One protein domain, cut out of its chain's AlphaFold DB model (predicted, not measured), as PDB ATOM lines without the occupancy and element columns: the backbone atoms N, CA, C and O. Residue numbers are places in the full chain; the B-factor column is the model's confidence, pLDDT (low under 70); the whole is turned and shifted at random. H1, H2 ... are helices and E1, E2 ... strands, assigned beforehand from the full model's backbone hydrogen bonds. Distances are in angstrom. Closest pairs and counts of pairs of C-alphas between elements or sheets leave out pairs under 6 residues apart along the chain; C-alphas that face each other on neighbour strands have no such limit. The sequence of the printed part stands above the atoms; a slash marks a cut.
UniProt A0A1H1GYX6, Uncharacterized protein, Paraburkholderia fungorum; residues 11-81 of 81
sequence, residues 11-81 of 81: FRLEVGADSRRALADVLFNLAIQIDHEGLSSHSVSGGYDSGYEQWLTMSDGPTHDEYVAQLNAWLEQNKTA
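AT A GLANCE: This is residues 11 to 81 of the 81 residues of an uncharacterized protein of Paraburkholderia fungorum (UniProt A0A1H1GYX6). A small three-stranded sheet has helix H1 along one face and its other face bare, and a second helix, H2, sticks out far beyond the sheet's end like an arm. That arm, which stands free over residues 63 to 69 and 71 to 81, makes much of the length. The printed part has 71 residues, with two named helices and three named strands that follow each other along the chain as E1, H1, E2, E3, H2; the sheet's order is E1, E3, E2, antiparallel throughout, and the class is mixed, helices and strands. The whole is extended, with a radius of gyration of the C-alphas of 18.7 A and spans of 61 by 18 by 17 A.

IN THESE COORDINATES: E3, residues 50 to 57, is 22.9 A long. E1, residues 11 to 17, is 19.1 A long and begins at C-alpha 11 at (134.002, 213.757, 177.667). E2, residues 42 to 47, is 17.3 A long. H1, residues 20 to 35, is 22.5 A long. H2, residues 64 to 79, is 22.8 A long and ends at C-alpha 79 at (168.018, 224.307, 173.738).

HOW THE PARTS SIT: E3 is the inner strand, antiparallel to E1 at 174 degrees, with N 12 and O 55 2.7 A apart, within hydrogen-bond range. E2 and E3 form a hairpin at 162 degrees, with N 47 and O 50 2.7 A apart, also within range. H1 is on the sheet at a height of 9.2 A, over E1 and E3; it runs along the strands, only just, at 29.9 degrees to E3 on the local plane. The closest C-alphas of H1 and E1 are those of Leu 23 and Ala 17, 5.6 A apart. E1, H1 and E2 form a split strand-helix-strand unit, two strands running the same way with E3 between them, and its crossover is left-handed; H1 and the sheet make two layers, a helix on one face of a sheet. H2 is not on the sheet and is apart from E1, E2 and H1. In H1 and H2 every O i to N i+4 pair is within hydrogen-bond range.

THE WHOLE: The C-alphas farthest apart, of Tyr 48 and Thr 80, are 62.0 A from each other. The printed part has no cut, and no link is long. The mean pLDDT of the printed part is 83.9; residues 58 to 64 and 80 to 81 are under 70.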
ATOM      1  N   PHE A  11     135.252 214.116 177.051       83.88
ATOM      2  CA  PHE A  11     134.002 213.757 177.667       83.88
ATOM      3  C   PHE A  11     133.026 213.453 176.538       83.88
ATOM      4  O   PHE A  11     132.896 214.237 175.597       83.88
ATOM      5  N   ARG A  12     132.369 212.304 176.607       88.62
ATOM      6  CA  ARG A  12     131.368 211.819 175.667       88.62
ATOM      7  C   ARG A  12     130.093 211.577 176.451       88.62
ATOM      8  O   ARG A  12     130.140 211.080 177.564       88.62
ATOM      9  N   LEU A  13     128.961 211.919 175.863       92.75
ATOM     10  CA  LEU A  13     127.669 211.827 176.519       92.75
ATOM     11  C   LEU A  13     126.592 211.514 175.479       92.75
ATOM     12  O   LEU A  13     126.549 212.148 174.426       92.75
ATOM     13  N   GLU A  14     125.716 210.573 175.798       94.75
ATOM     14  CA  GLU A  14     124.473 210.256 175.105       94.75
ATOM     15  C   GLU A  14     123.317 210.489 176.082       94.75
ATOM     16  O   GLU A  14     123.369 210.003 177.206       94.75
ATOM     17  N   VAL A  15     122.296 211.263 175.694       95.19
ATOM     18  CA  VAL A  15     121.156 211.606 176.567       95.19
ATOM     19  C   VAL A  15     119.839 211.465 175.811       95.19
ATOM     20  O   VAL A  15     119.677 212.046 174.738       95.19
ATOM     21  N   GLY A  16     118.874 210.770 176.412       95.44
ATOM     22  CA  GLY A  16     117.458 210.811 176.049       95.44
ATOM     23  C   GLY A  16     116.655 211.565 177.112       95.44
ATOM     24  O   GLY A  16     116.863 211.351 178.302       95.44
ATOM     25  N   ALA A  17     115.752 212.457 176.704       96.31
ATOM     26  CA  ALA A  17     114.902 213.212 177.628       96.31
ATOM     27  C   ALA A  17     113.561 213.603 176.987       96.31
ATOM     28  O   ALA A  17     113.512 213.931 175.800       96.31
ATOM     29  N   ASP A  18     112.497 213.647 177.792       96.75
ATOM     30  CA  ASP A  18     111.120 213.914 177.336       96.75
ATOM     31  C   ASP A  18     110.852 215.400 177.053       96.75
ATOM     32  O   ASP A  18     109.888 215.773 176.379       96.75
ATOM     33  N   SER A  19     111.698 216.286 177.584       95.75
ATOM     34  CA  SER A  19     111.579 217.724 177.383       95.75
ATOM     35  C   SER A  19     112.935 218.423 177.379       95.75
ATOM     36  O   SER A  19     113.932 217.935 177.909       95.75
ATOM     37  N   ARG A  20     112.962 219.641 176.828       95.50
ATOM     38  CA  ARG A  20     114.163 220.493 176.833       95.50
ATOM     39  C   ARG A  20     114.617 220.866 178.244       95.50
ATOM     40  O   ARG A  20     115.805 221.065 178.458       95.50
ATOM     41  N   ARG A  21     113.673 220.976 179.183       95.06
ATOM     42  CA  ARG A  21     113.966 221.276 180.586       95.06
ATOM     43  C   ARG A  21     114.704 220.108 181.238       95.06
ATOM     44  O   ARG A  21     115.770 220.327 181.791       95.06
ATOM     45  N   ALA A  22     114.195 218.891 181.061       93.44
ATOM     46  CA  ALA A  22     114.827 217.675 181.568       93.44
ATOM     47  C   ALA A  22     116.250 217.489 181.007       93.44
ATOM     48  O   ALA A  22     117.186 217.218 181.753       93.44
ATOM     49  N   LEU A  23     116.448 217.738 179.705       94.81
ATOM     50  CA  LEU A  23     117.786 217.723 179.100       94.81
ATOM     51  C   LEU A  23     118.731 218.765 179.727       94.81
ATOM     52  O   LEU A  23     119.894 218.462 179.994       94.81
ATOM     53  N   ALA A  24     118.251 219.990 179.956       95.25
ATOM     54  CA  ALA A  24     119.057 221.048 180.561       95.25
ATOM     55  C   ALA A  24     119.468 220.703 182.000       95.25
ATOM     56  O   ALA A  24     120.621 220.924 182.373       95.25
ATOM     57  N   ASP A  25     118.557 220.112 182.771       93.94
ATOM     58  CA  ASP A  25     118.822 219.679 184.140       93.94
ATOM     59  C   ASP A  25     119.892 218.567 184.172       93.94
ATOM     60  O   ASP A  25     120.811 218.622 184.990       93.94
ATOM     61  N   VAL A  26     119.855 217.606 183.234       93.94
ATOM     62  CA  VAL A  26     120.906 216.577 183.087       93.94
ATOM     63  C   VAL A  26     122.273 217.207 182.816       93.94
ATOM     64  O   VAL A  26     123.242 216.880 183.499       93.94
ATOM     65  N   LEU A  27     122.364 218.133 181.858       94.06
ATOM     66  CA  LEU A  27     123.633 218.781 181.510       94.06
ATOM     67  C   LEU A  27     124.186 219.633 182.654       94.06
ATOM     68  O   LEU A  27     125.387 219.615 182.901       94.06
ATOM     69  N   PHE A  28     123.320 220.359 183.364       93.94
ATOM     70  CA  PHE A  28     123.714 221.160 184.519       93.94
ATOM     71  C   PHE A  28     124.278 220.283 185.641       93.94
ATOM     72  O   PHE A  28     125.356 220.559 186.166       93.94
ATOM     73  N   ASN A  29     123.593 219.182 185.952       89.75
ATOM     74  CA  ASN A  29     124.054 218.234 186.958       89.75
ATOM     75  C   ASN A  29     125.368 217.563 186.547       89.75
ATOM     76  O   ASN A  29     126.262 217.432 187.376       89.75
ATOM     77  N   LEU A  30     125.520 217.188 185.274       90.88
ATOM     78  CA  LEU A  30     126.768 216.631 184.751       90.88
ATOM     79  C   LEU A  30     127.915 217.638 184.794       90.88
ATOM     80  O   LEU A  30     129.020 217.262 185.154       90.88
ATOM     81  N   ALA A  31     127.668 218.910 184.480       90.56
ATOM     82  CA  ALA A  31     128.681 219.953 184.587       90.56
ATOM     83  C   ALA A  31     129.149 220.133 186.038       90.56
ATOM     84  O   ALA A  31     130.351 220.174 186.278       90.56
ATOM     85  N   ILE A  32     128.218 220.152 187.000       89.44
ATOM     86  CA  ILE A  32     128.554 220.153 188.432       89.44
ATOM     87  C   ILE A  32     129.345 218.898 188.795       89.44
ATOM     88  O   ILE A  32     130.314 218.981 189.535       89.44
ATOM     89  N   GLN A  33     128.959 217.731 188.281       86.75
ATOM     90  CA  GLN A  33     129.681 216.488 188.548       86.75
ATOM     91  C   GLN A  33     131.079 216.479 187.921       86.75
ATOM     92  O   GLN A  33     131.987 215.936 188.530       86.75
ATOM     93  N   ILE A  34     131.285 217.079 186.747       86.06
ATOM     94  CA  ILE A  34     132.615 217.230 186.136       86.06
ATOM     95  C   ILE A  34     133.464 218.200 186.959       86.06
ATOM     96  O   ILE A  34     134.608 217.886 187.267       86.06
ATOM     97  N   ASP A  35     132.902 219.349 187.334       85.94
ATOM     98  CA  ASP A  35     133.583 220.380 188.124       85.94
ATOM     99  C   ASP A  35     133.954 219.882 189.527       85.94
ATOM    100  O   ASP A  35     135.066 220.088 190.002       85.94
ATOM    101  N   HIS A  36     133.046 219.143 190.165       83.81
ATOM    102  CA  HIS A  36     133.276 218.502 191.458       83.81
ATOM    103  C   HIS A  36     134.022 217.157 191.343       83.81
ATOM    104  O   HIS A  36     134.108 216.436 192.337       83.81
ATOM    105  N   GLU A  37     134.511 216.785 190.152       74.00
ATOM    106  CA  GLU A  37     135.217 215.523 189.862       74.00
ATOM    107  C   GLU A  37     134.455 214.244 190.287       74.00
ATOM    108  O   GLU A  37     135.032 213.182 190.514       74.00
ATOM    109  N   GLY A  38     133.129 214.323 190.389       74.12
ATOM    110  CA  GLY A  38     132.240 213.238 190.805       74.12
ATOM    111  C   GLY A  38     131.774 212.321 189.672       74.12
ATOM    112  O   GLY A  38     130.994 211.400 189.924       74.12
ATOM    113  N   LEU A  39     132.199 212.571 188.431       76.81
ATOM    114  CA  LEU A  39     131.760 211.818 187.260       76.81
ATOM    115  C   LEU A  39     132.717 210.660 186.945       76.81
ATOM    116  O   LEU A  39     133.920 210.854 186.787       76.81
ATOM    117  N   SER A  40     132.189 209.439 186.849       82.00
ATOM    118  CA  SER A  40     132.992 208.252 186.529       82.00
ATOM    119  C   SER A  40     133.529 208.292 185.090       82.00
ATOM    120  O   SER A  40     133.029 209.030 184.250       82.00
ATOM    121  N   SER A  41     134.521 207.461 184.753       84.19
ATOM    122  CA  SER A  41     134.994 207.325 183.361       84.19
ATOM    123  C   SER A  41     133.926 206.773 182.425       84.19
ATOM    124  O   SER A  41     133.995 206.989 181.222       84.19
ATOM    125  N   HIS A  42     132.954 206.058 182.985       86.12
ATOM    126  CA  HIS A  42     131.759 205.609 182.307       86.12
ATOM    127  C   HIS A  42     130.597 205.518 183.300       86.12
ATOM    128  O   HIS A  42     130.768 204.975 184.398       86.12
ATOM    129  N   SER A  43     129.425 206.045 182.961       86.88
ATOM    130  CA  SER A  43     128.200 205.812 183.736       86.88
ATOM    131  C   SER A  43     126.971 205.806 182.858       86.88
ATOM    132  O   SER A  43     126.903 206.524 181.868       86.88
ATOM    133  N   VAL A  44     125.985 205.033 183.304       87.81
ATOM    134  CA  VAL A  44     124.600 205.092 182.847       87.81
ATOM    135  C   VAL A  44     123.762 205.560 184.033       87.81
ATOM    136  O   VAL A  44     123.852 204.982 185.118       87.81
ATOM    137  N   SER A  45     122.983 206.623 183.870       87.44
ATOM    138  CA  SER A  45     122.117 207.160 184.925       87.44
ATOM    139  C   SER A  45     120.884 207.837 184.332       87.44
ATOM    140  O   SER A  45     120.785 207.996 183.123       87.44
ATOM    141  N   GLY A  46     119.914 208.212 185.160       85.19
ATOM    142  CA  GLY A  46     118.678 208.817 184.680       85.19
ATOM    143  C   GLY A  46     117.656 209.078 185.775       85.19
ATOM    144  O   GLY A  46     117.682 208.458 186.838       85.19
ATOM    145  N   GLY A  47     116.766 210.022 185.496       86.94
ATOM    146  CA  GLY A  47     115.543 210.267 186.242       86.94
ATOM    147  C   GLY A  47     114.320 209.663 185.548       86.94
ATOM    148  O   GLY A  47     114.418 208.873 184.615       86.94
ATOM    149  N   TYR A  48     113.135 210.051 186.016       90.12
ATOM    150  CA  TYR A  48     111.866 209.593 185.443       90.12
ATOM    151  C   TYR A  48     111.644 210.076 183.998       90.12
ATOM    152  O   TYR A  48     111.034 209.368 183.206       90.12
ATOM    153  N   ASP A  49     112.139 211.266 183.669       87.38
ATOM    154  CA  ASP A  49     111.913 211.975 182.404       87.38
ATOM    155  C   ASP A  49     113.185 212.097 181.543       87.38
ATOM    156  O   ASP A  49     113.207 212.834 180.548       87.38
ATOM    157  N   SER A  50     114.272 211.430 181.950       91.44
ATOM    158  CA  SER A  50     115.578 211.521 181.296       91.44
ATOM    159  C   SER A  50     116.518 210.367 181.651       91.44
ATOM    160  O   SER A  50     116.509 209.858 182.764       91.44
ATOM    161  N   GLY A  51     117.385 209.982 180.719       92.50
ATOM    162  CA  GLY A  51     118.451 209.006 180.924       92.50
ATOM    163  C   GLY A  51     119.676 209.352 180.090       92.50
ATOM    164  O   GLY A  51     119.553 209.968 179.033       92.50
ATOM    165  N   TYR A  52     120.859 208.984 180.567       91.62
ATOM    166  CA  TYR A  52     122.112 209.247 179.886       91.62
ATOM    167  C   TYR A  52     123.157 208.159 180.100       91.62
ATOM    168  O   TYR A  52     123.179 207.480 181.125       91.62
ATOM    169  N   GLU A  53     124.061 208.063 179.137       94.81
ATOM    170  CA  GLU A  53     125.280 207.273 179.177       94.81
ATOM    171  C   GLU A  53     126.461 208.189 178.849       94.81
ATOM    172  O   GLU A  53     126.411 208.953 177.888       94.81
ATOM    173  N   GLN A  54     127.518 208.174 179.650       91.50
ATOM    174  CA  GLN A  54     128.671 209.049 179.451       91.50
ATOM    175  C   GLN A  54     129.985 208.284 179.494       91.50
ATOM    176  O   GLN A  54     130.057 207.223 180.112       91.50
ATOM    177  N   TRP A  55     131.010 208.842 178.851       90.44
ATOM    178  CA  TRP A  55     132.395 208.407 178.919       90.44
ATOM    179  C   TRP A  55     133.317 209.612 179.102       90.44
ATOM    180  O   TRP A  55     133.459 210.432 178.200       90.44
ATOM    181  N   LEU A  56     133.986 209.719 180.240       85.06
ATOM    182  CA  LEU A  56     135.006 210.729 180.483       85.06
ATOM    183  C   LEU A  56     136.382 210.110 180.216       85.06
ATOM    184  O   LEU A  56     136.957 209.430 181.065       85.06
ATOM    185  N   THR A  57     136.906 210.355 179.020       73.62
ATOM    186  CA  THR A  57     138.260 209.978 178.619       73.62
ATOM    187  C   THR A  57     139.135 211.204 178.684       73.62
ATOM    188  O   THR A  57     139.147 211.977 177.750       73.62
ATOM    189  N   MET A  58     139.936 211.436 179.712       67.25
ATOM    190  CA  MET A  58     140.801 212.618 179.710       67.25
ATOM    191  C   MET A  58     142.034 212.468 178.767       67.25
ATOM    192  O   MET A  58     143.145 212.721 179.215       67.25
ATOM    193  N   SER A  59     141.825 212.052 177.495       62.31
ATOM    194  CA  SER A  59     142.744 211.657 176.391       62.31
ATOM    195  C   SER A  59     142.886 210.160 176.093       62.31
ATOM    196  O   SER A  59     143.217 209.405 177.001       62.31
ATOM    197  N   ASP A  60     142.768 209.771 174.810       62.88
ATOM    198  CA  ASP A  60     143.319 208.504 174.272       62.88
ATOM    199  C   ASP A  60     144.845 208.566 174.130       62.88
ATOM    200  O   ASP A  60     145.520 207.543 174.103       62.88
ATOM    201  N   GLY A  61     145.351 209.784 173.923       52.59
ATOM    202  CA  GLY A  61     146.403 210.056 172.952       52.59
ATOM    203  C   GLY A  61     146.630 211.568 172.719       52.59
ATOM    204  O   GLY A  61     145.726 212.212 172.207       52.59
ATOM    205  N   PRO A  62     147.779 212.174 173.054       57.25
ATOM    206  CA  PRO A  62     148.727 211.545 173.904       57.25
ATOM    207  C   PRO A  62     148.016 211.093 175.173       57.25
ATOM    208  O   PRO A  62     147.445 211.911 175.914       57.25
ATOM    209  N   THR A  63     148.112 209.797 175.459       63.66
ATOM    210  CA  THR A  63     148.158 209.407 176.851       63.66
ATOM    211  C   THR A  63     149.237 210.277 177.461       63.66
ATOM    212  O   THR A  63     150.118 210.825 176.790       63.66
ATOM    213  N   HIS A  64     149.164 210.479 178.751       64.31
ATOM    214  CA  HIS A  64     150.140 211.323 179.401       64.31
ATOM    215  C   HIS A  64     151.617 211.058 178.968       64.31
ATOM    216  O   HIS A  64     152.381 212.012 178.834       64.31
ATOM    217  N   ASP A  65     151.974 209.816 178.622       72.19
ATOM    218  CA  ASP A  65     153.306 209.388 178.167       72.19
ATOM    219  C   ASP A  65     153.701 209.908 176.783       72.19
ATOM    220  O   ASP A  65     154.804 210.422 176.579       72.19
ATOM    221  N   GLU A  66     152.782 209.822 175.828       75.75
ATOM    222  CA  GLU A  66     152.986 210.367 174.489       75.75
ATOM    223  C   GLU A  66     153.171 211.891 174.569       75.75
ATOM    224  O   GLU A  66     153.971 212.465 173.834       75.75
ATOM    225  N   TYR A  67     152.516 212.544 175.531       81.75
ATOM    226  CA  TYR A  67     152.615 213.983 175.755       81.75
ATOM    227  C   TYR A  67     154.004 214.354 176.292       81.75
ATOM    228  O   TYR A  67     154.618 215.302 175.806       81.75
ATOM    229  N   VAL A  68     154.548 213.594 177.252       79.94
ATOM    230  CA  VAL A  68     155.868 213.853 177.863       79.94
ATOM    231  C   VAL A  68     157.018 213.554 176.901       79.94
ATOM    232  O   VAL A  68     157.998 214.301 176.858       79.94
ATOM    233  N   ALA A  69     156.900 212.492 176.102       84.31
ATOM    234  CA  ALA A  69     157.892 212.164 175.080       84.31
ATOM    235  C   ALA A  69     157.998 213.287 174.042       84.31
ATOM    236  O   ALA A  69     159.095 213.759 173.727       84.31
ATOM    237  N   GLN A  70     156.845 213.774 173.582       81.81
ATOM    238  CA  GLN A  70     156.782 214.929 172.697       81.81
ATOM    239  C   GLN A  70     157.341 216.187 173.393       81.81
ATOM    240  O   GLN A  70     157.955 217.023 172.733       81.81
ATOM    241  N   LEU A  71     157.204 216.307 174.722       86.31
ATOM    242  CA  LEU A  71     157.604 217.509 175.465       86.31
ATOM    243  C   LEU A  71     159.121 217.572 175.663       86.31
ATOM    244  O   LEU A  71     159.715 218.627 175.473       86.31
ATOM    245  N   ASN A  72     159.772 216.455 175.983       85.25
ATOM    246  CA  ASN A  72     161.232 216.386 176.109       85.25
ATOM    247  C   ASN A  72     161.928 216.564 174.759       85.25
ATOM    248  O   ASN A  72     162.924 217.280 174.664       85.25
ATOM    249  N   ALA A  73     161.368 215.961 173.705       86.06
ATOM    250  CA  ALA A  73     161.843 216.181 172.346       86.06
ATOM    251  C   ALA A  73     161.741 217.664 171.965       86.06
ATOM    252  O   ALA A  73     162.682 218.230 171.408       86.06
ATOM    253  N   TRP A  74     160.628 218.308 172.327       86.06
ATOM    254  CA  TRP A  74     160.440 219.739 172.144       86.06
ATOM    255  C   TRP A  74     161.481 220.563 172.920       86.06
ATOM    256  O   TRP A  74     162.107 221.449 172.345       86.06
ATOM    257  N   LEU A  75     161.727 220.263 174.198       86.31
ATOM    258  CA  LEU A  75     162.684 221.006 175.027       86.31
ATOM    259  C   LEU A  75     164.127 220.906 174.512       86.31
ATOM    260  O   LEU A  75     164.814 221.921 174.446       86.31
ATOM    261  N   GLU A  76     164.585 219.718 174.116       88.06
ATOM    262  CA  GLU A  76     165.946 219.525 173.596       88.06
ATOM    263  C   GLU A  76     166.151 220.222 172.244       88.06
ATOM    264  O   GLU A  76     167.177 220.860 172.028       88.06
ATOM    265  N   GLN A  77     165.150 220.200 171.358       82.31
ATOM    266  CA  GLN A  77     165.217 220.909 170.071       82.31
ATOM    267  C   GLN A  77     165.306 222.433 170.223       82.31
ATOM    268  O   GLN A  77     165.858 223.099 169.352       82.31
ATOM    269  N   ASN A  78     164.768 222.984 171.314       79.19
ATOM    270  CA  ASN A  78     164.768 224.421 171.585       79.19
ATOM    271  C   ASN A  78     165.930 224.878 172.495       79.19
ATOM    272  O   ASN A  78     166.066 226.076 172.725       79.19
ATOM    273  N   LYS A  79     166.775 223.967 173.007       70.56
ATOM    274  CA  LYS A  79     168.018 224.307 173.738       70.56
ATOM    275  C   LYS A  79     169.229 224.494 172.821       70.56
ATOM    276  O   LYS A  79     170.175 225.177 173.199       70.56
ATOM    277  N   THR A  80     169.216 223.852 171.656       55.38
ATOM    278  CA  THR A  80     170.341 223.807 170.704       55.38
ATOM    279  C   THR A  80     170.211 224.826 169.563       55.38
ATOM    280  O   THR A  80     171.002 224.773 168.620       55.38
ATOM    281  N   ALA A  81     169.208 225.709 169.624       50.31
ATOM    282  CA  ALA A  81     168.912 226.754 168.641       50.31
ATOM    283  C   ALA A  81     169.337 228.143 169.137       50.31
ATOM    284  O   ALA A  81     169.232 228.387 170.360       50.31
TER     285      ALA A  81